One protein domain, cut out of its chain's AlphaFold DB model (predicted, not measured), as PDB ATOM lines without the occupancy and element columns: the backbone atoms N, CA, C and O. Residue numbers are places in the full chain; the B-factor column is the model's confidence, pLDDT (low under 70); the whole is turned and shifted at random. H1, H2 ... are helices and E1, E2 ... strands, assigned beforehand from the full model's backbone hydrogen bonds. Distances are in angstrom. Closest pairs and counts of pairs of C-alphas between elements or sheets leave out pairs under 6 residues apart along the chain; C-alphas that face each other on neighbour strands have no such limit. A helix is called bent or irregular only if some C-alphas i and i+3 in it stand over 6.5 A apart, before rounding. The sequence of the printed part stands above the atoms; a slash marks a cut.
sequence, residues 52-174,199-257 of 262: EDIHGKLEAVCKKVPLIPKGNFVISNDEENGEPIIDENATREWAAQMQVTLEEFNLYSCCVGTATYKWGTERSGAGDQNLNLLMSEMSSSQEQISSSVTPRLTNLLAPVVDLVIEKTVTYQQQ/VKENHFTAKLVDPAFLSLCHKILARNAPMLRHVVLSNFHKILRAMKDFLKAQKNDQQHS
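Overview. This is residues 52 to 174 and 199 to 257 of the 262 residues of the protein "Hypothetical protein" of Pseudo-nitzschia australis (UniProt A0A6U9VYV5). A long two-stranded ribbon, E3 and E4, reaches out at an angle from one end of a long four-helix bundle made by H1, H2, H3 and H5b. At that same end sit H4 and H5a, the first arm of the bent helix H5, and a small hairpin, E1 and E2, on the other side from the ribbon. The printed part has 182 residues, with five named helices and four named strands in the order H1 E1 E2 H2 H3 H4 E3 E4 H5; both two-stranded sheets are antiparallel and the class is mixed, helices and strands. The whole is only just loose, close to extended, with a radius of gyration of the C-alphas of 23.6 A, and flat, spanning 81 by 60 by 22 A.

Arrangement. Look first at E3, residues 161 to 174, and E4, residues 199 to 208: they are antiparallel at 165 degrees, with N 162 and O 207 2.8 A apart, within hydrogen-bond range. H4, residues 150 to 157, leads into E3 by a tight link. Helix H5, residues 211 to 256, was assigned as one helix by its hydrogen bonds but is bent, C-alphas 223 and 226 being 7.6 A apart; its arms H5a, residues 211 to 223, and H5b, residues 226 to 256, stand at a steep tilt of 57 degrees. H5a touches H4, closest at the C-alphas of Leu 156 and Cys 217, 6.3 A. H5b touches H3, residues 125 to 148, at a shallow tilt of 9 degrees, opposite ways, closest at the C-alphas of Ser 141 and Asn 235, 5.2 A. H1, residues 52 to 64, touches H5b, closest at the C-alphas of His 55 and Leu 240, 6.4 A. H2, residues 88 to 115, touches H1 with residues 101 to 112 alone, closest at the C-alphas of Leu 58 and Phe 105, 6.3 A. H1, H2, H3 and H5b make an up-and-down bundle, each running against the one before it. E1, residues 74 to 77, and E2, residues 84 to 86, form a hairpin, N 75 and O 85 being 2.9 A apart. Every O i to N i+4 pair is within hydrogen-bond range in H1, H3 and H5a; the counts are 21 of 24 in H2, 3 of 4 in H4 and 26 of 27 in H5b.

Along the chain. Find C-alpha 161 at (20.857, 30.761, 105.258); E3 runs 36.6 A from there, and E4 spans 28.8 A. H5b runs 45.7 A to C-alpha 256 at (8.174, 35.108, 45.832). H2 spans 40.6 A and H3 34.6 A. H1 begins at C-alpha 52, (4.238, 27.204, 65.307).

Size, cuts and confidence. The C-alphas of Gln 174 and His 256 are the two farthest apart, 85.9 A. Residues 175 to 198 are not printed, and C-alphas 174 and 199 are 10.0 A apart across the cut. Of the links that are printed whole, none is long. The pLDDT is under 70 at residues 78 to 81, 120, 174 and 255 to 257.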
ATOM      1  N   GLU A  52       5.681  27.123  65.031       94.62
ATOM      2  CA  GLU A  52       4.238  27.204  65.307       94.62
ATOM      3  C   GLU A  52       3.846  26.414  66.570       94.62
ATOM      4  O   GLU A  52       3.054  26.915  67.372       94.62
ATOM      5  N   ASP A  53       4.464  25.249  66.809       94.75
ATOM      6  CA  ASP A  53       4.318  24.495  68.062       94.75
ATOM      7  C   ASP A  53       4.874  25.315  69.243       94.75
ATOM      8  O   ASP A  53       4.205  25.446  70.270       94.75
ATOM      9  N   ILE A  54       6.052  25.940  69.093       95.62
ATOM     10  CA  ILE A  54       6.664  26.784  70.139       95.62
ATOM     11  C   ILE A  54       5.776  27.998  70.458       95.62
ATOM     12  O   ILE A  54       5.515  28.255  71.633       95.62
ATOM     13  N   HIS A  55       5.244  28.706  69.452       96.19
ATOM     14  CA  HIS A  55       4.279  29.792  69.682       96.19
ATOM     15  C   HIS A  55       3.048  29.282  70.449       96.19
ATOM     16  O   HIS A  55       2.611  29.917  71.410       96.19
ATOM     17  N   GLY A  56       2.480  28.136  70.055       96.12
ATOM     18  CA  GLY A  56       1.328  27.536  70.737       96.12
ATOM     19  C   GLY A  56       1.609  27.188  72.205       96.12
ATOM     20  O   GLY A  56       0.765  27.430  73.071       96.12
ATOM     21  N   LYS A  57       2.813  26.683  72.507       96.38
ATOM     22  CA  LYS A  57       3.264  26.424  73.883       96.38
ATOM     23  C   LYS A  57       3.446  27.719  74.676       96.38
ATOM     24  O   LYS A  57       2.882  27.829  75.760       96.38
ATOM     25  N   LEU A  58       4.137  28.720  74.129       95.56
ATOM     26  CA  LEU A  58       4.330  30.024  74.777       95.56
ATOM     27  C   LEU A  58       3.000  30.750  75.049       95.56
ATOM     28  O   LEU A  58       2.846  31.387  76.091       95.56
ATOM     29  N   GLU A  59       1.999  30.611  74.174       96.44
ATOM     30  CA  GLU A  59       0.657  31.161  74.412       96.44
ATOM     31  C   GLU A  59      -0.059  30.451  75.578       96.44
ATOM     32  O   GLU A  59      -0.801  31.084  76.331       96.44
ATOM     33  N   ALA A  60       0.185  29.149  75.773       96.25
ATOM     34  CA  ALA A  60      -0.298  28.412  76.939       96.25
ATOM     35  C   ALA A  60       0.441  28.817  78.230       96.25
ATOM     36  O   ALA A  60      -0.215  29.026  79.250       96.25
ATOM     37  N   VAL A  61       1.766  29.016  78.186       96.00
ATOM     38  CA  VAL A  61       2.557  29.536  79.323       96.00
ATOM     39  C   VAL A  61       2.087  30.940  79.722       96.00
ATOM     40  O   VAL A  61       1.889  31.218  80.901       96.00
ATOM     41  N   CYS A  62       1.783  31.808  78.755       95.00
ATOM     42  CA  CYS A  62       1.239  33.140  79.024       95.00
ATOM     43  C   CYS A  62      -0.105  33.101  79.783       95.00
ATOM     44  O   CYS A  62      -0.363  33.939  80.647       95.00
ATOM     45  N   LYS A  63      -0.928  32.071  79.547       95.44
ATOM     46  CA  LYS A  63      -2.184  31.837  80.281       95.44
ATOM     47  C   LYS A  63      -1.974  31.255  81.689       95.44
ATOM     48  O   LYS A  63      -2.900  31.336  82.491       95.44
ATOM     49  N   LYS A  64      -0.787  30.713  82.009       96.00
ATOM     50  CA  LYS A  64      -0.419  30.239  83.361       96.00
ATOM     51  C   LYS A  64       0.011  31.355  84.320       96.00
ATOM     52  O   LYS A  64      -0.045  31.132  85.523       96.00
ATOM     53  N   VAL A  65       0.435  32.528  83.821       96.38
ATOM     54  CA  VAL A  65       1.034  33.605  84.644       96.38
ATOM     55  C   VAL A  65       0.146  33.924  85.858       96.38
ATOM     56  O   VAL A  65      -0.978  34.417  85.670       96.38
ATOM     57  N   PRO A  66       0.615  33.680  87.097       95.94
ATOM     58  CA  PRO A  66      -0.263  33.508  88.249       95.94
ATOM     59  C   PRO A  66      -1.053  34.772  88.569       95.94
ATOM     60  O   PRO A  66      -0.534  35.893  88.529       95.94
ATOM     61  N   LEU A  67      -2.342  34.597  88.860       95.00
ATOM     62  CA  LEU A  67      -3.209  35.680  89.315       95.00
ATOM     63  C   LEU A  67      -2.787  36.131  90.717       95.00
ATOM     64  O   LEU A  67      -2.322  35.339  91.527       95.00
ATOM     65  N   ILE A  68      -2.954  37.420  90.992       93.06
ATOM     66  CA  ILE A  68      -2.670  37.993  92.310       93.06
ATOM     67  C   ILE A  68      -3.900  37.754  93.202       93.06
ATOM     68  O   ILE A  68      -5.018  38.008  92.735       93.06
ATOM     69  N   PRO A  69      -3.739  37.280  94.452       89.31
ATOM     70  CA  PRO A  69      -4.852  37.093  95.375       89.31
ATOM     71  C   PRO A  69      -5.669  38.374  95.587       89.31
ATOM     72  O   PRO A  69      -5.135  39.486  95.619       89.31
ATOM     73  N   LYS A  70      -6.984  38.219  95.776       80.38
ATOM     74  CA  LYS A  70      -7.858  39.328  96.190       80.38
ATOM     75  C   LYS A  70      -7.355  39.866  97.534       80.38
ATOM     76  O   LYS A  70      -7.083  39.078  98.428       80.38
ATOM     77  N   GLY A  71      -7.210  41.186  97.654       80.38
ATOM     78  CA  GLY A  71      -6.560  41.816  98.812       80.38
ATOM     79  C   GLY A  71      -5.041  41.990  98.682       80.38
ATOM     80  O   GLY A  71      -4.433  42.558  99.579       80.38
ATOM     81  N   ASN A  72      -4.419  41.569  97.569       85.25
ATOM     82  CA  ASN A  72      -2.997  41.801  97.279       85.25
ATOM     83  C   ASN A  72      -2.072  41.338  98.429       85.25
ATOM     84  O   ASN A  72      -1.212  42.082  98.901       85.25
ATOM     85  N   PHE A  73      -2.282  40.092  98.866       89.81
ATOM     86  CA  PHE A  73      -1.566  39.409  99.955       89.81
ATOM     87  C   PHE A  73      -1.747  39.999 101.367       89.81
ATOM     88  O   PHE A  73      -1.093  39.525 102.286       89.81
ATOM     89  N   VAL A  74      -2.625  40.984 101.582       87.19
ATOM     90  CA  VAL A  74      -2.924  41.495 102.933       87.19
ATOM     91  C   VAL A  74      -3.892  40.552 103.659       87.19
ATOM     92  O   VAL A  74      -4.971  40.265 103.138       87.19
ATOM     93  N   ILE A  75      -3.520  40.098 104.861       84.25
ATOM     94  CA  ILE A  75      -4.387  39.329 105.776       84.25
ATOM     95  C   ILE A  75      -5.271  40.290 106.577       84.25
ATOM     96  O   ILE A  75      -6.490  40.136 106.636       84.25
ATOM     97  N   SER A  76      -4.643  41.297 107.182       78.25
ATOM     98  CA  SER A  76      -5.276  42.319 108.010       78.25
ATOM     99  C   SER A  76      -4.472  43.617 107.952       78.25
ATOM    100  O   SER A  76      -3.261  43.608 107.726       78.25
ATOM    101  N   ASN A  77      -5.145  44.743 108.176       74.25
ATOM    102  CA  ASN A  77      -4.471  45.998 108.489       74.25
ATOM    103  C   ASN A  77      -4.189  45.996 109.993       74.25
ATOM    104  O   ASN A  77      -5.112  45.732 110.763       74.25
ATOM    105  N   ASP A  78      -2.952  46.257 110.409       67.06
ATOM    106  CA  ASP A  78      -2.627  46.363 111.829       67.06
ATOM    107  C   ASP A  78      -2.929  47.783 112.326       67.06
ATOM    108  O   ASP A  78      -2.243  48.738 111.953       67.06
ATOM    109  N   GLU A  79      -3.994  47.945 113.115       58.84
ATOM    110  CA  GLU A  79      -4.477  49.269 113.534       58.84
ATOM    111  C   GLU A  79      -3.531  49.968 114.528       58.84
ATOM    112  O   GLU A  79      -3.546  51.197 114.604       58.84
ATOM    113  N   GLU A  80      -2.669  49.226 115.237       62.12
ATOM    114  CA  GLU A  80      -1.698  49.807 116.180       62.12
ATOM    115  C   GLU A  80      -0.436  50.351 115.488       62.12
ATOM    116  O   GLU A  80       0.079  51.395 115.889       62.12
ATOM    117  N   ASN A  81       0.058  49.680 114.437       64.75
ATOM    118  CA  ASN A  81       1.310  50.049 113.755       64.75
ATOM    119  C   ASN A  81       1.113  50.715 112.379       64.75
ATOM    120  O   ASN A  81       2.049  51.307 111.843       64.75
ATOM    121  N   GLY A  82      -0.078  50.619 111.781       71.12
ATOM    122  CA  GLY A  82      -0.399  51.210 110.476       71.12
ATOM    123  C   GLY A  82       0.214  50.499 109.259       71.12
ATOM    124  O   GLY A  82      -0.009  50.936 108.128       71.12
ATOM    125  N   GLU A  83       0.956  49.404 109.451       75.00
ATOM    126  CA  GLU A  83       1.440  48.554 108.358       75.00
ATOM    127  C   GLU A  83       0.468  47.391 108.067       75.00
ATOM    128  O   GLU A  83      -0.103  46.803 108.986       75.00
ATOM    129  N   PRO A  84       0.271  47.005 106.793       80.88
ATOM    130  CA  PRO A  84      -0.518  45.826 106.455       80.88
ATOM    131  C   PRO A  84       0.253  44.535 106.764       80.88
ATOM    132  O   PRO A  84       1.407  44.372 106.351       80.88
ATOM    133  N   ILE A  85      -0.403  43.583 107.427       85.75
ATOM    134  CA  ILE A  85       0.139  42.243 107.676       85.75
ATOM    135  C   ILE A  85       0.009  41.428 106.387       85.75
ATOM    136  O   ILE A  85      -1.092  41.227 105.868       85.75
ATOM    137  N   ILE A  86       1.148  40.978 105.863       90.19
ATOM    138  CA  ILE A  86       1.254  40.257 104.592       90.19
ATOM    139  C   ILE A  86       1.266  38.746 104.832       90.19
ATOM    140  O   ILE A  86       1.981  38.251 105.700       90.19
ATOM    141  N   ASP A  87       0.521  38.008 104.012       92.12
ATOM    142  CA  ASP A  87       0.621  36.556 103.911       92.12
ATOM    143  C   ASP A  87       1.936  36.171 103.222       92.12
ATOM    144  O   ASP A  87       2.042  36.117 101.992       92.12
ATOM    145  N   GLU A  88       2.964  35.914 104.030       91.06
ATOM    146  CA  GLU A  88       4.271  35.462 103.555       91.06
ATOM    147  C   GLU A  88       4.193  34.110 102.816       91.06
ATOM    148  O   GLU A  88       4.977  33.860 101.898       91.06
ATOM    149  N   ASN A  89       3.226  33.243 103.145       91.62
ATOM    150  CA  ASN A  89       3.068  31.947 102.483       91.62
ATOM    151  C   ASN A  89       2.455  32.111 101.089       91.62
ATOM    152  O   ASN A  89       3.046  31.643 100.115       91.62
ATOM    153  N   ALA A  90       1.338  32.834 100.957       93.06
ATOM    154  CA  ALA A  90       0.732  33.119  99.654       93.06
ATOM    155  C   ALA A  90       1.656  33.972  98.764       93.06
ATOM    156  O   ALA A  90       1.702  33.775  97.547       93.06
ATOM    157  N   THR A  91       2.440  34.880  99.359       94.25
ATOM    158  CA  THR A  91       3.467  35.655  98.642       94.25
ATOM    159  C   THR A  91       4.575  34.743  98.102       94.25
ATOM    160  O   THR A  91       4.975  34.886  96.943       94.25
ATOM    161  N   ARG A  92       5.031  33.756  98.891       94.19
ATOM    162  CA  ARG A  92       6.020  32.749  98.459       94.19
ATOM    163  C   ARG A  92       5.468  31.784  97.413       94.19
ATOM    164  O   ARG A  92       6.175  31.479  96.455       94.19
ATOM    165  N   GLU A  93       4.221  31.342  97.547       95.06
ATOM    166  CA  GLU A  93       3.579  30.471  96.559       95.06
ATOM    167  C   GLU A  93       3.433  31.188  95.209       95.06
ATOM    168  O   GLU A  93       3.853  30.659  94.178       95.06
ATOM    169  N   TRP A  94       2.937  32.430  95.206       96.00
ATOM    170  CA  TRP A  94       2.844  33.244  93.990       96.00
ATOM    171  C   TRP A  94       4.218  33.494  93.355       96.00
ATOM    172  O   TRP A  94       4.353  33.413  92.131       96.00
ATOM    173  N   ALA A  95       5.255  33.736  94.167       96.19
ATOM    174  CA  ALA A  95       6.624  33.878  93.679       96.19
ATOM    175  C   ALA A  95       7.134  32.593  93.003       96.19
ATOM    176  O   ALA A  95       7.709  32.659  91.915       96.19
ATOM    177  N   ALA A  96       6.880  31.424  93.601       96.25
ATOM    178  CA  ALA A  96       7.270  30.129  93.048       96.25
ATOM    179  C   ALA A  96       6.518  29.812  91.743       96.25
ATOM    180  O   ALA A  96       7.142  29.442  90.747       96.25
ATOM    181  N   GLN A  97       5.198  30.032  91.705       96.62
ATOM    182  CA  GLN A  97       4.388  29.892  90.489       96.62
ATOM    183  C   GLN A  97       4.868  30.837  89.373       96.62
ATOM    184  O   GLN A  97       4.898  30.451  88.199       96.62
ATOM    185  N   MET A  98       5.285  32.063  89.721       96.94
ATOM    186  CA  MET A  98       5.861  33.009  88.764       96.94
ATOM    187  C   MET A  98       7.202  32.496  88.228       96.94
ATOM    188  O   MET A  98       7.364  32.443  87.012       96.94
ATOM    189  N   GLN A  99       8.121  32.048  89.094       96.56
ATOM    190  CA  GLN A  99       9.418  31.509  88.667       96.56
ATOM    191  C   GLN A  99       9.245  30.311  87.723       96.56
ATOM    192  O   GLN A  99       9.811  30.319  86.636       96.56
ATOM    193  N   VAL A 100       8.396  29.333  88.068       96.50
ATOM    194  CA  VAL A 100       8.097  28.176  87.197       96.50
ATOM    195  C   VAL A 100       7.568  28.624  85.829       96.50
ATOM    196  O   VAL A 100       7.979  28.090  84.800       96.50
ATOM    197  N   THR A 101       6.708  29.646  85.794       97.06
ATOM    198  CA  THR A 101       6.189  30.204  84.535       97.06
ATOM    199  C   THR A 101       7.287  30.893  83.709       97.06
ATOM    200  O   THR A 101       7.274  30.799  82.481       97.06
ATOM    201  N   LEU A 102       8.249  31.561  84.355       96.81
ATOM    202  CA  LEU A 102       9.405  32.168  83.685       96.81
ATOM    203  C   LEU A 102      10.384  31.112  83.147       96.81
ATOM    204  O   LEU A 102      10.855  31.264  82.022       96.81
ATOM    205  N   GLU A 103      10.645  30.028  83.885       95.81
ATOM    206  CA  GLU A 103      11.510  28.942  83.402       95.81
ATOM    207  C   GLU A 103      10.888  28.196  82.215       95.81
ATOM    208  O   GLU A 103      11.558  28.000  81.199       95.81
ATOM    209  N   GLU A 104       9.591  27.853  82.271       95.75
ATOM    210  CA  GLU A 104       8.882  27.284  81.113       95.75
ATOM    211  C   GLU A 104       8.994  28.202  79.882       95.75
ATOM    212  O   GLU A 104       9.262  27.736  78.772       95.75
ATOM    213  N   PHE A 105       8.828  29.516  80.069       96.00
ATOM    214  CA  PHE A 105       8.933  30.499  78.992       96.00
ATOM    215  C   PHE A 105      10.354  30.597  78.415       96.00
ATOM    216  O   PHE A 105      10.528  30.640  77.192       96.00
ATOM    217  N   ASN A 106      11.378  30.612  79.270       94.88
ATOM    218  CA  ASN A 106      12.780  30.683  78.858       94.88
ATOM    219  C   ASN A 106      13.206  29.427  78.086       94.88
ATOM    220  O   ASN A 106      13.825  29.550  77.030       94.88
ATOM    221  N   LEU A 107      12.812  28.234  78.542       94.88
ATOM    222  CA  LEU A 107      13.102  26.972  77.853       94.88
ATOM    223  C   LEU A 107      12.521  26.953  76.431       94.88
ATOM    224  O   LEU A 107      13.246  26.663  75.477       94.88
ATOM    225  N   TYR A 108      11.251  27.337  76.256       95.06
ATOM    226  CA  TYR A 108      10.650  27.458  74.922       95.06
ATOM    227  C   TYR A 108      11.287  28.575  74.077       95.06
ATOM    228  O   TYR A 108      11.398  28.424  72.861       95.06
ATOM    229  N   SER A 109      11.746  29.667  74.698       91.75
ATOM    230  CA  SER A 109      12.455  30.754  74.005       91.75
ATOM    231  C   SER A 109      13.795  30.284  73.429       91.75
ATOM    232  O   SER A 109      14.098  30.576  72.272       91.75
ATOM    233  N   CYS A 110      14.555  29.467  74.167       92.62
ATOM    234  CA  CYS A 110      15.791  28.846  73.675       92.62
ATOM    235  C   CYS A 110      15.557  27.953  72.439       92.62
ATOM    236  O   CYS A 110      16.405  27.901  71.546       92.62
ATOM    237  N   CYS A 111      14.394  27.300  72.327       94.19
ATOM    238  CA  CYS A 111      14.033  26.504  71.148       94.19
ATOM    239  C   CYS A 111      13.782  27.343  69.877       94.19
ATOM    240  O   CYS A 111      13.806  26.789  68.780       94.19
ATOM    241  N   VAL A 112      13.560  28.662  69.972       93.25
ATOM    242  CA  VAL A 112      13.315  29.502  68.782       93.25
ATOM    243  C   VAL A 112      14.558  29.594  67.897       93.25
ATOM    244  O   VAL A 112      14.437  29.532  66.673       93.25
ATOM    245  N   GLY A 113      15.757  29.674  68.483       89.50
ATOM    246  CA  GLY A 113      17.012  29.738  67.725       89.50
ATOM    247  C   GLY A 113      17.271  28.487  66.878       89.50
ATOM    248  O   GLY A 113      17.757  28.589  65.754       89.50
ATOM    249  N   THR A 114      16.882  27.307  67.371       90.81
ATOM    250  CA  THR A 114      16.985  26.057  66.604       90.81
ATOM    251  C   THR A 114      15.841  25.919  65.596       90.81
ATOM    252  O   THR A 114      16.102  25.630  64.432       90.81
ATOM    253  N   ALA A 115      14.594  26.220  65.975       91.38
ATOM    254  CA  ALA A 115      13.431  26.169  65.076       91.38
ATOM    255  C   ALA A 115      13.466  27.200  63.925       91.38
ATOM    256  O   ALA A 115      12.767  27.042  62.923       91.38
ATOM    257  N   THR A 116      14.276  28.257  64.047       90.12
ATOM    258  CA  THR A 116      14.535  29.252  62.986       90.12
ATOM    259  C   THR A 116      15.858  29.023  62.246       90.12
ATOM    260  O   THR A 116      16.237  29.837  61.390       90.12
ATOM    261  N   TYR A 117      16.572  27.927  62.532       87.88
ATOM    262  CA  TYR A 117      17.825  27.597  61.862       87.88
ATOM    263  C   TYR A 117      17.604  27.208  60.393       87.88
ATOM    264  O   TYR A 117      16.747  26.396  60.055       87.88
ATOM    265  N   LYS A 118      18.414  27.824  59.533       82.31
ATOM    266  CA  LYS A 118      18.556  27.636  58.083       82.31
ATOM    267  C   LYS A 118      19.951  28.123  57.711       82.31
ATOM    268  O   LYS A 118      20.424  29.100  58.315       82.31
ATOM    269  N   TRP A 119      20.583  27.488  56.732       75.19
ATOM    270  CA  TRP A 119      21.889  27.900  56.230       75.19
ATOM    271  C   TRP A 119      21.793  29.263  55.524       75.19
ATOM    272  O   TRP A 119      20.737  29.643  55.017       75.19
ATOM    273  N   GLY A 120      22.888  30.028  55.484       69.25
ATOM    274  CA  GLY A 120      22.864  31.417  54.996       69.25
ATOM    275  C   GLY A 120      22.364  31.572  53.551       69.25
ATOM    276  O   GLY A 120      21.706  32.554  53.229       69.25
ATOM    277  N   THR A 121      22.603  30.574  52.695       70.19
ATOM    278  CA  THR A 121      22.141  30.550  51.294       70.19
ATOM    279  C   THR A 121      20.666  30.161  51.126       70.19
ATOM    280  O   THR A 121      20.146  30.223  50.017       70.19
ATOM    281  N   GLU A 122      19.991  29.737  52.198       73.88
ATOM    282  CA  GLU A 122      18.574  29.331  52.208       73.88
ATOM    283  C   GLU A 122      17.642  30.455  52.698       73.88
ATOM    284  O   GLU A 122      16.421  30.279  52.768       73.88
ATOM    285  N   ARG A 123      18.211  31.608  53.071       78.44
ATOM    286  CA  ARG A 123      17.494  32.803  53.528       78.44
ATOM    287  C   ARG A 123      17.516  33.862  52.431       78.44
ATOM    288  O   ARG A 123      18.562  34.128  51.846       78.44
ATOM    289  N   SER A 124      16.390  34.530  52.194       84.31
ATOM    290  CA  SER A 124      16.435  35.835  51.531       84.31
ATOM    291  C   SER A 124      16.979  36.889  52.506       84.31
ATOM    292  O   SER A 124      16.866  36.737  53.725       84.31
ATOM    293  N   GLY A 125      17.520  37.999  51.990       86.31
ATOM    294  CA  GLY A 125      17.956  39.116  52.842       86.31
ATOM    295  C   GLY A 125      16.819  39.706  53.690       86.31
ATOM    296  O   GLY A 125      17.049  40.148  54.812       86.31
ATOM    297  N   ALA A 126      15.574  39.637  53.202       86.44
ATOM    298  CA  ALA A 126      14.393  39.999  53.980       86.44
ATOM    299  C   ALA A 126      14.096  38.966  55.083       86.44
ATOM    300  O   ALA A 126      13.761  39.343  56.204       86.44
ATOM    301  N   GLY A 127      14.241  37.667  54.804       86.44
ATOM    302  CA  GLY A 127      14.099  36.603  55.801       86.44
ATOM    303  C   GLY A 127      15.111  36.715  56.946       86.44
ATOM    304  O   GLY A 127      14.756  36.465  58.098       86.44
ATOM    305  N   ASP A 128      16.337  37.151  56.649       89.44
ATOM    306  CA  ASP A 128      17.367  37.413  57.660       89.44
ATOM    307  C   ASP A 128      17.051  38.659  58.506       89.44
ATOM    308  O   ASP A 128      17.000  38.576  59.731       89.44
ATOM    309  N   GLN A 129      16.698  39.786  57.872       91.31
ATOM    310  CA  GLN A 129      16.236  40.997  58.572       91.31
ATOM    311  C   GLN A 129      15.065  40.714  59.527       91.31
ATOM    312  O   GLN A 129      15.073  41.176  60.668       91.31
ATOM    313  N   ASN A 130      14.082  39.915  59.097       92.44
ATOM    314  CA  ASN A 130      12.953  39.529  59.944       92.44
ATOM    315  C   ASN A 130      13.372  38.625  61.119       92.44
ATOM    316  O   ASN A 130      12.800  38.759  62.201       92.44
ATOM    317  N   LEU A 131      14.370  37.742  60.957       92.56
ATOM    318  CA  LEU A 131      14.906  36.970  62.087       92.56
ATOM    319  C   LEU A 131      15.654  37.877  63.069       92.56
ATOM    320  O   LEU A 131      15.447  37.762  64.272       92.56
ATOM    321  N   ASN A 132      16.479  38.801  62.575       93.62
ATOM    322  CA  ASN A 132      17.231  39.723  63.428       93.62
ATOM    323  C   ASN A 132      16.295  40.608  64.273       93.62
ATOM    324  O   ASN A 132      16.567  40.833  65.452       93.62
ATOM    325  N   LEU A 133      15.149  41.028  63.719       95.12
ATOM    326  CA  LEU A 133      14.084  41.689  64.482       95.12
ATOM    327  C   LEU A 133      13.479  40.767  65.556       95.12
ATOM    328  O   LEU A 133      13.395  41.171  66.713       95.12
ATOM    329  N   LEU A 134      13.109  39.526  65.212       95.62
ATOM    330  CA  LEU A 134      12.574  38.552  66.175       95.62
ATOM    331  C   LEU A 134      13.549  38.298  67.340       95.62
ATOM    332  O   LEU A 134      13.152  38.386  68.500       95.62
ATOM    333  N   MET A 135      14.819  38.021  67.040       95.75
ATOM    334  CA  MET A 135      15.836  37.713  68.052       95.75
ATOM    335  C   MET A 135      16.171  38.930  68.925       95.75
ATOM    336  O   MET A 135      16.330  38.779  70.135       95.75
ATOM    337  N   SER A 136      16.227  40.134  68.345       96.44
ATOM    338  CA  SER A 136      16.408  41.384  69.097       96.44
ATOM    339  C   SER A 136      15.260  41.612  70.088       96.44
ATOM    340  O   SER A 136      15.487  41.850  71.277       96.44
ATOM    341  N   GLU A 137      14.017  41.450  69.626       96.38
ATOM    342  CA  GLU A 137      12.839  41.646  70.471       96.38
ATOM    343  C   GLU A 137      12.697  40.563  71.544       96.38
ATOM    344  O   GLU A 137      12.241  40.872  72.647       96.38
ATOM    345  N   MET A 138      13.131  39.326  71.279       95.38
ATOM    346  CA  MET A 138      13.224  38.279  72.303       95.38
ATOM    347  C   MET A 138      14.263  38.623  73.373       95.38
ATOM    348  O   MET A 138      13.896  38.702  74.546       95.38
ATOM    349  N   SER A 139      15.507  38.914  72.983       95.88
ATOM    350  CA  SER A 139      16.590  39.254  73.918       95.88
ATOM    351  C   SER A 139      16.238  40.453  74.800       95.88
ATOM    352  O   SER A 139      16.333  40.357  76.021       95.88
ATOM    353  N   SER A 140      15.733  41.546  74.215       96.69
ATOM    354  CA  SER A 140      15.313  42.737  74.971       96.69
ATOM    355  C   SER A 140      14.179  42.440  75.962       96.69
ATOM    356  O   SER A 140      14.136  42.997  77.060       96.69
ATOM    357  N   SER A 141      13.252  41.550  75.600       96.25
ATOM    358  CA  SER A 141      12.120  41.201  76.465       96.25
ATOM    359  C   SER A 141      12.531  40.243  77.595       96.25
ATOM    360  O   SER A 141      12.028  40.365  78.714       96.25
ATOM    361  N   GLN A 142      13.483  39.335  77.344       95.19
ATOM    362  CA  GLN A 142      14.097  38.499  78.383       95.19
ATOM    363  C   GLN A 142      14.969  39.329  79.339       95.19
ATOM    364  O   GLN A 142      14.892  39.126  80.548       95.19
ATOM    365  N   GLU A 143      15.731  40.304  78.837       96.12
ATOM    366  CA  GLU A 143      16.531  41.227  79.654       96.12
ATOM    367  C   GLU A 143      15.657  42.057  80.611       96.12
ATOM    368  O   GLU A 143      15.970  42.168  81.799       96.12
ATOM    369  N   GLN A 144      14.516  42.577  80.144       95.56
ATOM    370  CA  GLN A 144      13.561  43.303  80.994       95.56
ATOM    371  C   GLN A 144      13.003  42.435  82.131       95.56
ATOM    372  O   GLN A 144      12.934  42.887  83.276       95.56
ATOM    373  N   ILE A 145      12.632  41.185  81.841       95.81
ATOM    374  CA  ILE A 145      12.157  40.232  82.855       95.81
ATOM    375  C   ILE A 145      13.288  39.890  83.838       95.81
ATOM    376  O   ILE A 145      13.095  39.978  85.053       95.81
ATOM    377  N   SER A 146      14.473  39.558  83.319       95.06
ATOM    378  CA  SER A 146      15.641  39.132  84.098       95.06
ATOM    379  C   SER A 146      16.172  40.227  85.028       95.06
ATOM    380  O   SER A 146      16.537  39.948  86.165       95.06
ATOM    381  N   SER A 147      16.149  41.490  84.593       95.00
ATOM    382  CA  SER A 147      16.560  42.639  85.413       95.00
ATOM    383  C   SER A 147      15.492  43.087  86.420       95.00
ATOM    384  O   SER A 147      15.824  43.471  87.541       95.00
ATOM    385  N   SER A 148      14.207  43.047  86.048       93.12
ATOM    386  CA  SER A 148      13.136  43.670  86.846       93.12
ATOM    387  C   SER A 148      12.407  42.715  87.788       93.12
ATOM    388  O   SER A 148      11.924  43.154  88.838       93.12
ATOM    389  N   VAL A 149      12.283  41.440  87.405       94.62
ATOM    390  CA  VAL A 149      11.406  40.453  88.055       94.62
ATOM    391  C   VAL A 149      12.220  39.401  88.798       94.62
ATOM    392  O   VAL A 149      12.053  39.279  90.011       94.62
ATOM    393  N   THR A 150      13.126  38.698  88.111       93.94
ATOM    394  CA  THR A 150      13.863  37.549  88.671       93.94
ATOM    395  C   THR A 150      14.529  37.835  90.025       93.94
ATOM    396  O   THR A 150      14.261  37.075  90.953       93.94
ATOM    397  N   PRO A 151      15.270  38.945  90.249       94.19
ATOM    398  CA  PRO A 151      15.951  39.183  91.527       94.19
ATOM    399  C   PRO A 151      14.979  39.301  92.708       94.19
ATOM    400  O   PRO A 151      15.295  38.911  93.827       94.19
ATOM    401  N   ARG A 152      13.759  39.796  92.459       92.69
ATOM    402  CA  ARG A 152      12.714  39.937  93.485       92.69
ATOM    403  C   ARG A 152      12.087  38.597  93.864       92.69
ATOM    404  O   ARG A 152      11.607  38.460  94.983       92.69
ATOM    405  N   LEU A 153      12.090  37.633  92.941       94.56
ATOM    406  CA  LEU A 153      11.700  36.249  93.208       94.56
ATOM    407  C   LEU A 153      12.842  35.526  93.939       94.56
ATOM    408  O   LEU A 153      12.611  34.938  94.994       94.56
ATOM    409  N   THR A 154      14.083  35.649  93.452       93.12
ATOM    410  CA  THR A 154      15.279  35.038  94.055       93.12
ATOM    411  C   THR A 154      15.459  35.430  95.522       93.12
ATOM    412  O   THR A 154      15.617  34.540  96.350       93.12
ATOM    413  N   ASN A 155      15.340  36.716  95.877       91.06
ATOM    414  CA  ASN A 155      15.487  37.192  97.264       91.06
ATOM    415  C   ASN A 155      14.521  36.531  98.274       91.06
ATOM    416  O   ASN A 155      14.764  36.581  99.477       91.06
ATOM    417  N   LEU A 156      13.412  35.955  97.795       91.44
ATOM    418  CA  LEU A 156      12.320  35.419  98.610       91.44
ATOM    419  C   LEU A 156      12.205  33.885  98.526       91.44
ATOM    420  O   LEU A 156      11.756  33.244  99.481       91.44
ATOM    421  N   LEU A 157      12.628  33.302  97.398       91.50
ATOM    422  CA  LEU A 157      12.685  31.856  97.151       91.50
ATOM    423  C   LEU A 157      14.029  31.227  97.554       91.50
ATOM    424  O   LEU A 157      14.057  30.061  97.933       91.50
ATOM    425  N   ALA A 158      15.122  31.992  97.495       89.19
ATOM    426  CA  ALA A 158      16.474  31.584  97.871       89.19
ATOM    427  C   ALA A 158      17.115  32.608  98.838       89.19
ATOM    428  O   ALA A 158      18.109  33.253  98.491       89.19
ATOM    429  N   PRO A 159      16.540  32.810 100.042       86.38
ATOM    430  CA  PRO A 159      17.122  33.689 101.052       86.38
ATOM    431  C   PRO A 159      18.445  33.128 101.592       86.38
ATOM    432  O   PRO A 159      18.673  31.918 101.590       86.38
ATOM    433  N   VAL A 160      19.308  34.010 102.104       82.19
ATOM    434  CA  VAL A 160      20.595  33.611 102.692       82.19
ATOM    435  C   VAL A 160      20.364  32.856 104.006       82.19
ATOM    436  O   VAL A 160      19.700  33.358 104.920       82.19
ATOM    437  N   VAL A 161      20.926  31.650 104.092       84.81
ATOM    438  CA  VAL A 161      20.857  30.761 105.258       84.81
ATOM    439  C   VAL A 161      22.251  30.285 105.658       84.81
ATOM    440  O   VAL A 161      23.034  29.874 104.805       84.81
ATOM    441  N   ASP A 162      22.527  30.290 106.960       84.12
ATOM    442  CA  ASP A 162      23.727  29.701 107.550       84.12
ATOM    443  C   ASP A 162      23.438  28.270 108.024       84.12
ATOM    444  O   ASP A 162      22.401  27.991 108.635       84.12
ATOM    445  N   LEU A 163      24.384  27.359 107.783       82.38
ATOM    446  CA  LEU A 163      24.356  26.001 108.329       82.38
ATOM    447  C   LEU A 163      24.906  26.009 109.758       82.38
ATOM    448  O   LEU A 163      26.116  26.001 109.982       82.38
ATOM    449  N   VAL A 164      24.001  26.005 110.733       84.12
ATOM    450  CA  VAL A 164      24.328  26.021 112.163       84.12
ATOM    451  C   VAL A 164      24.206  24.605 112.721       84.12
ATOM    452  O   VAL A 164      23.238  23.908 112.423       84.12
ATOM    453  N   ILE A 165      25.156  24.168 113.554       80.94
ATOM    454  CA  ILE A 165      25.019  22.903 114.293       80.94
ATOM    455  C   ILE A 165      23.832  23.044 115.251       80.94
ATOM    456  O   ILE A 165      23.850  23.872 116.162       80.94
ATOM    457  N   GLU A 166      22.792  22.246 115.033       82.94
ATOM    458  CA  GLU A 166      21.605  22.200 115.890       82.94
ATOM    459  C   GLU A 166      21.823  21.262 117.074       82.94
ATOM    460  O   GLU A 166      21.416  21.554 118.199       82.94
ATOM    461  N   LYS A 167      22.486  20.128 116.820       80.38
ATOM    462  CA  LYS A 167      22.689  19.069 117.803       80.38
ATOM    463  C   LYS A 167      23.925  18.246 117.457       80.38
ATOM    464  O   LYS A 167      23.971  17.627 116.398       80.38
ATOM    465  N   THR A 168      24.876  18.166 118.379       81.06
ATOM    466  CA  THR A 168      25.897  17.111 118.368       81.06
ATOM    467  C   THR A 168      25.344  15.891 119.100       81.06
ATOM    468  O   THR A 168      24.889  16.006 120.240       81.06
ATOM    469  N   VAL A 169      25.380  14.722 118.464       84.62
ATOM    470  CA  VAL A 169      25.130  13.429 119.106       84.62
ATOM    471  C   VAL A 169      26.468  12.717 119.248       84.62
ATOM    472  O   VAL A 169      27.128  12.398 118.262       84.62
ATOM    473  N   THR A 170      26.864  12.467 120.492       81.88
ATOM    474  CA  THR A 170      28.016  11.624 120.809       81.88
ATOM    475  C   THR A 170      27.526  10.213 121.110       81.88
ATOM    476  O   THR A 170      26.670  10.042 121.979       81.88
ATOM    477  N   TYR A 171      28.093   9.205 120.453       85.06
ATOM    478  CA  TYR A 171      27.884   7.799 120.796       85.06
ATOM    479  C   TYR A 171      29.215   7.043 120.854       85.06
ATOM    480  O   TYR A 171      30.151   7.316 120.105       85.06
ATOM    481  N   GLN A 172      29.312   6.095 121.786       78.75
ATOM    482  CA  GLN A 172      30.476   5.221 121.920       78.75
ATOM    483  C   GLN A 172      30.270   3.994 121.036       78.75
ATOM    484  O   GLN A 172      29.402   3.165 121.307       78.75
ATOM    485  N   GLN A 173      31.061   3.884 119.973       72.62
ATOM    486  CA  GLN A 173      31.047   2.736 119.079       72.62
ATOM    487  C   GLN A 173      32.134   1.746 119.515       72.62
ATOM    488  O   GLN A 173      33.325   2.070 119.514       72.62
ATOM    489  N   GLN A 174      31.734   0.531 119.896       66.38
ATOM    490  CA  GLN A 174      32.675  -0.582 120.031       66.38
ATOM    491  C   GLN A 174      33.175  -0.980 118.641       66.38
ATOM    492  O   GLN A 174      32.385  -1.214 117.727       66.38
ATOM    493  N   VAL A 199      32.417   8.548 118.772       79.62
ATOM    494  CA  VAL A 199      31.951   9.108 117.498       79.62
ATOM    495  C   VAL A 199      31.050  10.307 117.783       79.62
ATOM    496  O   VAL A 199      30.175  10.248 118.648       79.62
ATOM    497  N   LYS A 200      31.281  11.410 117.064       85.69
ATOM    498  CA  LYS A 200      30.542  12.673 117.192       85.69
ATOM    499  C   LYS A 200      29.885  13.020 115.865       85.69
ATOM    500  O   LYS A 200      30.554  13.472 114.939       85.69
ATOM    501  N   GLU A 201      28.577  12.816 115.790       86.88
ATOM    502  CA  GLU A 201      27.755  13.217 114.654       86.88
ATOM    503  C   GLU A 201      27.188  14.621 114.904       86.88
ATOM    504  O   GLU A 201      26.624  14.894 115.964       86.88
ATOM    505  N   ASN A 202      27.342  15.529 113.941       87.62
ATOM    506  CA  ASN A 202      26.764  16.871 114.003       87.62
ATOM    507  C   ASN A 202      25.566  16.952 113.057       87.62
ATOM    508  O   ASN A 202      25.735  16.881 111.840       87.62
ATOM    509  N   HIS A 203      24.371  17.162 113.604       83.81
ATOM    510  CA  HIS A 203      23.207  17.544 112.814       83.81
ATOM    511  C   HIS A 203      23.224  19.060 112.594       83.81
ATOM    512  O   HIS A 203      23.319  19.840 113.548       83.81
ATOM    513  N   PHE A 204      23.131  19.469 111.332       85.69
ATOM    514  CA  PHE A 204      23.121  20.867 110.908       85.69
ATOM    515  C   PHE A 204      21.709  21.285 110.502       85.69
ATOM    516  O   PHE A 204      20.991  20.514 109.869       85.69
ATOM    517  N   THR A 205      21.343  22.524 110.817       85.06
ATOM    518  CA  THR A 205      20.068  23.135 110.438       85.06
ATOM    519  C   THR A 205      20.313  24.468 109.737       85.06
ATOM    520  O   THR A 205      21.264  25.185 110.057       85.06
ATOM    521  N   ALA A 206      19.470  24.800 108.762       82.31
ATOM    522  CA  ALA A 206      19.572  26.045 108.011       82.31
ATOM    523  C   ALA A 206      18.853  27.169 108.771       82.31
ATOM    524  O   ALA A 206      17.621  27.206 108.811       82.31
ATOM    525  N   LYS A 207      19.608  28.093 109.375       81.38
ATOM    526  CA  LYS A 207      19.046  29.291 110.018       81.38
ATOM    527  C   LYS A 207      19.117  30.478 109.069       81.38
ATOM    528  O   LYS A 207      20.128  30.702 108.416       81.38
ATOM    529  N   LEU A 208      18.031  31.239 108.998       82.75
ATOM    530  CA  LEU A 208      17.954  32.427 108.155       82.75
ATOM    531  C   LEU A 208      18.831  33.548 108.728       82.75
ATOM    532  O   LEU A 208      18.715  33.853 109.915       82.75
ATOM    533  N   VAL A 209      19.678  34.159 107.896       79.38
ATOM    534  CA  VAL A 209      20.667  35.152 108.361       79.38
ATOM    535  C   VAL A 209      20.015  36.492 108.716       79.38
ATOM    536  O   VAL A 209      20.373  37.098 109.722       79.38
ATOM    537  N   ASP A 210      19.021  36.934 107.938       87.06
ATOM    538  CA  ASP A 210      18.264  38.164 108.208       87.06
ATOM    539  C   ASP A 210      16.747  37.973 107.970       87.06
ATOM    540  O   ASP A 210      16.257  38.095 106.839       87.06
ATOM    541  N   PRO A 211      15.974  37.669 109.033       87.94
ATOM    542  CA  PRO A 211      14.515  37.575 108.964       87.94
ATOM    543  C   PRO A 211      13.815  38.903 108.641       87.94
ATOM    544  O   PRO A 211      12.747  38.894 108.025       87.94
ATOM    545  N   ALA A 212      14.400  40.044 109.021       88.50
ATOM    546  CA  ALA A 212      13.810  41.357 108.778       88.50
ATOM    547  C   ALA A 212      13.912  41.737 107.293       88.50
ATOM    548  O   ALA A 212      12.929  42.199 106.707       88.50
ATOM    549  N   PHE A 213      15.051  41.457 106.653       89.94
ATOM    550  CA  PHE A 213      15.215  41.586 105.204       89.94
ATOM    551  C   PHE A 213      14.258  40.674 104.426       89.94
ATOM    552  O   PHE A 213      13.686  41.111 103.426       89.94
ATOM    553  N   LEU A 214      14.026  39.435 104.881       91.56
ATOM    554  CA  LEU A 214      13.068  38.542 104.219       91.56
ATOM    555  C   LEU A 214      11.626  39.062 104.326       91.56
ATOM    556  O   LEU A 214      10.936  39.121 103.307       91.56
ATOM    557  N   SER A 215      11.178  39.505 105.505       90.94
ATOM    558  CA  SER A 215       9.830  40.081 105.654       90.94
ATOM    559  C   SER A 215       9.677  41.401 104.879       90.94
ATOM    560  O   SER A 215       8.651  41.650 104.237       90.94
ATOM    561  N   LEU A 216      10.739  42.214 104.802       91.38
ATOM    562  CA  LEU A 216      10.801  43.368 103.901       91.38
ATOM    563  C   LEU A 216      10.688  42.947 102.424       91.38
ATOM    564  O   LEU A 216       9.969  43.599 101.664       91.38
ATOM    565  N   CYS A 217      11.322  41.848 102.007       93.31
ATOM    566  CA  CYS A 217      11.163  41.300 100.658       93.31
ATOM    567  C   CYS A 217       9.731  40.824 100.388       93.31
ATOM    568  O   CYS A 217       9.221  41.102  99.303       93.31
ATOM    569  N   HIS A 218       9.046  40.199 101.354       93.19
ATOM    570  CA  HIS A 218       7.621  39.856 101.231       93.19
ATOM    571  C   HIS A 218       6.756  41.107 101.036       93.19
ATOM    572  O   HIS A 218       6.014  41.188 100.055       93.19
ATOM    573  N   LYS A 219       6.920  42.132 101.883       92.31
ATOM    574  CA  LYS A 219       6.212  43.424 101.763       92.31
ATOM    575  C   LYS A 219       6.481  44.113 100.417       92.31
ATOM    576  O   LYS A 219       5.555  44.595  99.760       92.31
ATOM    577  N   ILE A 220       7.739  44.130  99.965       92.56
ATOM    578  CA  ILE A 220       8.140  44.697  98.670       92.56
ATOM    579  C   ILE A 220       7.570  43.881  97.503       92.56
ATOM    580  O   ILE A 220       7.118  44.485  96.525       92.56
ATOM    581  N   LEU A 221       7.573  42.547  97.557       94.06
ATOM    582  CA  LEU A 221       7.041  41.725  96.471       94.06
ATOM    583  C   LEU A 221       5.522  41.878  96.380       94.06
ATOM    584  O   LEU A 221       5.028  42.218  95.306       94.06
ATOM    585  N   ALA A 222       4.807  41.748  97.502       93.50
ATOM    586  CA  ALA A 222       3.361  41.931  97.577       93.50
ATOM    587  C   ALA A 222       2.934  43.288  96.993       93.50
ATOM    588  O   ALA A 222       2.126  43.330  96.064       93.50
ATOM    589  N   ARG A 223       3.536  44.402  97.441       92.88
ATOM    590  CA  ARG A 223       3.204  45.753  96.941       92.88
ATOM    591  C   ARG A 223       3.440  45.922  95.434       92.88
ATOM    592  O   ARG A 223       2.706  46.656  94.781       92.88
ATOM    593  N   ASN A 224       4.468  45.276  94.881       94.75
ATOM    594  CA  ASN A 224       4.857  45.442  93.476       94.75
ATOM    595  C   ASN A 224       4.283  44.366  92.534       94.75
ATOM    596  O   ASN A 224       4.385  44.526  91.314       94.75
ATOM    597  N   ALA A 225       3.671  43.296  93.052       95.00
ATOM    598  CA  ALA A 225       3.174  42.165  92.267       95.00
ATOM    599  C   ALA A 225       2.290  42.561  91.060       95.00
ATOM    600  O   ALA A 225       2.512  41.995  89.985       95.00
ATOM    601  N   PRO A 226       1.376  43.559  91.140       95.81
ATOM    602  CA  PRO A 226       0.606  44.017  89.977       95.81
ATOM    603  C   PRO A 226       1.482  44.524  88.825       95.81
ATOM    604  O   PRO A 226       1.245  44.180  87.666       95.81
ATOM    605  N   MET A 227       2.530  45.291  89.140       96.00
ATOM    606  CA  MET A 227       3.464  45.820  88.143       96.00
ATOM    607  C   MET A 227       4.370  44.721  87.587       96.00
ATOM    608  O   MET A 227       4.569  44.655  86.378       96.00
ATOM    609  N   LEU A 228       4.869  43.817  88.438       96.38
ATOM    610  CA  LEU A 228       5.710  42.695  88.004       96.38
ATOM    611  C   LEU A 228       4.945  41.754  87.069       96.38
ATOM    612  O   LEU A 228       5.437  41.421  85.992       96.38
ATOM    613  N   ARG A 229       3.697  41.410  87.415       96.69
ATOM    614  CA  ARG A 229       2.806  40.623  86.551       96.69
ATOM    615  C   ARG A 229       2.551  41.315  85.209       96.69
ATOM    616  O   ARG A 229       2.507  40.645  84.180       96.69
ATOM    617  N   HIS A 230       2.398  42.641  85.207       97.19
ATOM    618  CA  HIS A 230       2.239  43.413  83.976       97.19
ATOM    619  C   HIS A 230       3.515  43.410  83.115       97.19
ATOM    620  O   HIS A 230       3.419  43.199  81.911       97.19
ATOM    621  N   VAL A 231       4.704  43.571  83.712       97.31
ATOM    622  CA  VAL A 231       5.996  43.502  82.998       97.31
ATOM    623  C   VAL A 231       6.195  42.136  82.334       97.31
ATOM    624  O   VAL A 231       6.582  42.093  81.165       97.31
ATOM    625  N   VAL A 232       5.882  41.038  83.033       97.75
ATOM    626  CA  VAL A 232       5.942  39.676  82.471       97.75
ATOM    627  C   VAL A 232       4.965  39.523  81.302       97.75
ATOM    628  O   VAL A 232       5.385  39.180  80.198       97.75
ATOM    629  N   LEU A 233       3.679  39.836  81.499       97.81
ATOM    630  CA  LEU A 233       2.657  39.665  80.456       97.81
ATOM    631  C   LEU A 233       2.907  40.531  79.219       97.81
ATOM    632  O   LEU A 233       2.773  40.040  78.099       97.81
ATOM    633  N   SER A 234       3.292  41.796  79.393       97.81
ATOM    634  CA  SER A 234       3.573  42.693  78.269       97.81
ATOM    635  C   SER A 234       4.765  42.201  77.438       97.81
ATOM    636  O   SER A 234       4.688  42.210  76.210       97.81
ATOM    637  N   ASN A 235       5.816  41.675  78.077       98.00
ATOM    638  CA  ASN A 235       6.959  41.076  77.379       98.00
ATOM    639  C   ASN A 235       6.623  39.720  76.726       98.00
ATOM    640  O   ASN A 235       7.008  39.477  75.581       98.00
ATOM    641  N   PHE A 236       5.819  38.873  77.375       97.62
ATOM    642  CA  PHE A 236       5.309  37.632  76.779       97.62
ATOM    643  C   PHE A 236       4.453  37.907  75.529       97.62
ATOM    644  O   PHE A 236       4.655  37.288  74.482       97.62
ATOM    645  N   HIS A 237       3.524  38.867  75.596       97.44
ATOM    646  CA  HIS A 237       2.706  39.275  74.449       97.44
ATOM    647  C   HIS A 237       3.536  39.910  73.324       97.44
ATOM    648  O   HIS A 237       3.230  39.691  72.149       97.44
ATOM    649  N   LYS A 238       4.594  40.658  73.662       97.12
ATOM    650  CA  LYS A 238       5.548  41.236  72.706       97.12
ATOM    651  C   LYS A 238       6.293  40.147  71.925       97.12
ATOM    652  O   LYS A 238       6.283  40.188  70.695       97.12
ATOM    653  N   ILE A 239       6.827  39.128  72.607       96.75
ATOM    654  CA  ILE A 239       7.475  37.967  71.968       96.75
ATOM    655  C   ILE A 239       6.486  37.183  71.095       96.75
ATOM    656  O   ILE A 239       6.771  36.942  69.922       96.75
ATOM    657  N   LEU A 240       5.299  36.842  71.614       97.00
ATOM    658  CA  LEU A 240       4.270  36.128  70.843       97.00
ATOM    659  C   LEU A 240       3.892  36.881  69.558       97.00
ATOM    660  O   LEU A 240       3.753  36.279  68.492       97.00
ATOM    661  N   ARG A 241       3.781  38.215  69.631       97.19
ATOM    662  CA  ARG A 241       3.540  39.060  68.457       97.19
ATOM    663  C   ARG A 241       4.710  39.026  67.472       97.19
ATOM    664  O   ARG A 241       4.463  38.811  66.289       97.19
ATOM    665  N   ALA A 242       5.950  39.179  67.940       96.44
ATOM    666  CA  ALA A 242       7.140  39.117  67.089       96.44
ATOM    667  C   ALA A 242       7.243  37.770  66.349       96.44
ATOM    668  O   ALA A 242       7.421  37.747  65.132       96.44
ATOM    669  N   MET A 243       7.024  36.646  67.045       96.00
ATOM    670  CA  MET A 243       6.983  35.309  66.434       96.00
ATOM    671  C   MET A 243       5.872  35.194  65.383       96.00
ATOM    672  O   MET A 243       6.092  34.670  64.291       96.00
ATOM    673  N   LYS A 244       4.673  35.701  65.690       96.00
ATOM    674  CA  LYS A 244       3.516  35.674  64.786       96.00
ATOM    675  C   LYS A 244       3.723  36.534  63.539       96.00
ATOM    676  O   LYS A 244       3.249  36.161  62.466       96.00
ATOM    677  N   ASP A 245       4.414  37.661  63.663       95.12
ATOM    678  CA  ASP A 245       4.719  38.550  62.542       95.12
ATOM    679  C   ASP A 245       5.892  38.002  61.695       95.12
ATOM    680  O   ASP A 245       5.789  37.996  60.465       95.12
ATOM    681  N   PHE A 246       6.903  37.369  62.307       94.94
ATOM    682  CA  PHE A 246       7.925  36.575  61.601       94.94
ATOM    683  C   PHE A 246       7.318  35.404  60.805       94.94
ATOM    684  O   PHE A 246       7.623  35.223  59.624       94.94
ATOM    685  N   LEU A 247       6.395  34.641  61.405       93.44
ATOM    686  CA  LEU A 247       5.695  33.530  60.743       93.44
ATOM    687  C   LEU A 247       4.885  33.984  59.514       93.44
ATOM    688  O   LEU A 247       4.782  33.234  58.541       93.44
ATOM    689  N   LYS A 248       4.336  35.208  59.516       93.25
ATOM    690  CA  LYS A 248       3.718  35.813  58.318       93.25
ATOM    691  C   LYS A 248       4.771  36.165  57.269       93.25
ATOM    692  O   LYS A 248       4.598  35.814  56.105       93.25
ATOM    693  N   ALA A 249       5.858  36.828  57.672       90.75
ATOM    694  CA  ALA A 249       6.931  37.233  56.765       90.75
ATOM    695  C   ALA A 249       7.528  36.025  56.019       90.75
ATOM    696  O   ALA A 249       7.607  36.041  54.791       90.75
ATOM    697  N   GLN A 250       7.820  34.930  56.732       88.19
ATOM    698  CA  GLN A 250       8.302  33.680  56.131       88.19
ATOM    699  C   GLN A 250       7.307  33.078  55.118       88.19
ATOM    700  O   GLN A 250       7.726  32.539  54.093       88.19
ATOM    701  N   LYS A 251       5.995  33.173  55.368       87.94
ATOM    702  CA  LYS A 251       4.956  32.664  54.450       87.94
ATOM    703  C   LYS A 251       4.793  33.518  53.188       87.94
ATOM    704  O   LYS A 251       4.358  32.986  52.167       87.94
ATOM    705  N   ASN A 252       5.168  34.797  53.234       84.94
ATOM    706  CA  ASN A 252       5.217  35.675  52.062       84.94
ATOM    707  C   ASN A 252       6.506  35.444  51.249       84.94
ATOM    708  O   ASN A 252       6.452  35.298  50.031       84.94
ATOM    709  N   ASP A 253       7.653  35.327  51.920       80.94
ATOM    710  CA  ASP A 253       8.964  35.063  51.302       80.94
ATOM    711  C   ASP A 253       8.957  33.771  50.451       80.94
ATOM    712  O   ASP A 253       9.392  33.754  49.297       80.94
ATOM    713  N   GLN A 254       8.319  32.712  50.965       75.50
ATOM    714  CA  GLN A 254       8.108  31.439  50.259       75.50
ATOM    715  C   GLN A 254       7.200  31.514  49.013       75.50
ATOM    716  O   GLN A 254       7.164  30.557  48.234       75.50
ATOM    717  N   GLN A 255       6.453  32.606  48.810       69.44
ATOM    718  CA  GLN A 255       5.644  32.808  47.600       69.44
ATOM    719  C   GLN A 255       6.473  33.447  46.479       69.44
ATOM    720  O   GLN A 255       6.349  33.043  45.323       69.44
ATOM    721  N   HIS A 256       7.358  34.390  46.814       62.50
ATOM    722  CA  HIS A 256       8.174  35.108  45.832       62.50
ATOM    723  C   HIS A 256       9.357  34.286  45.295       62.50
ATOM    724  O   HIS A 256       9.722  34.432  44.128       62.50
ATOM    725  N   SER A 257       9.907  33.356  46.084       58.50
ATOM    726  CA  SER A 257      11.037  32.504  45.671       58.50
ATOM    727  C   SER A 257      10.734  31.522  44.525       58.50
ATOM    728  O   SER A 257      11.648  30.906  43.983       58.50
TER     729      SER A 257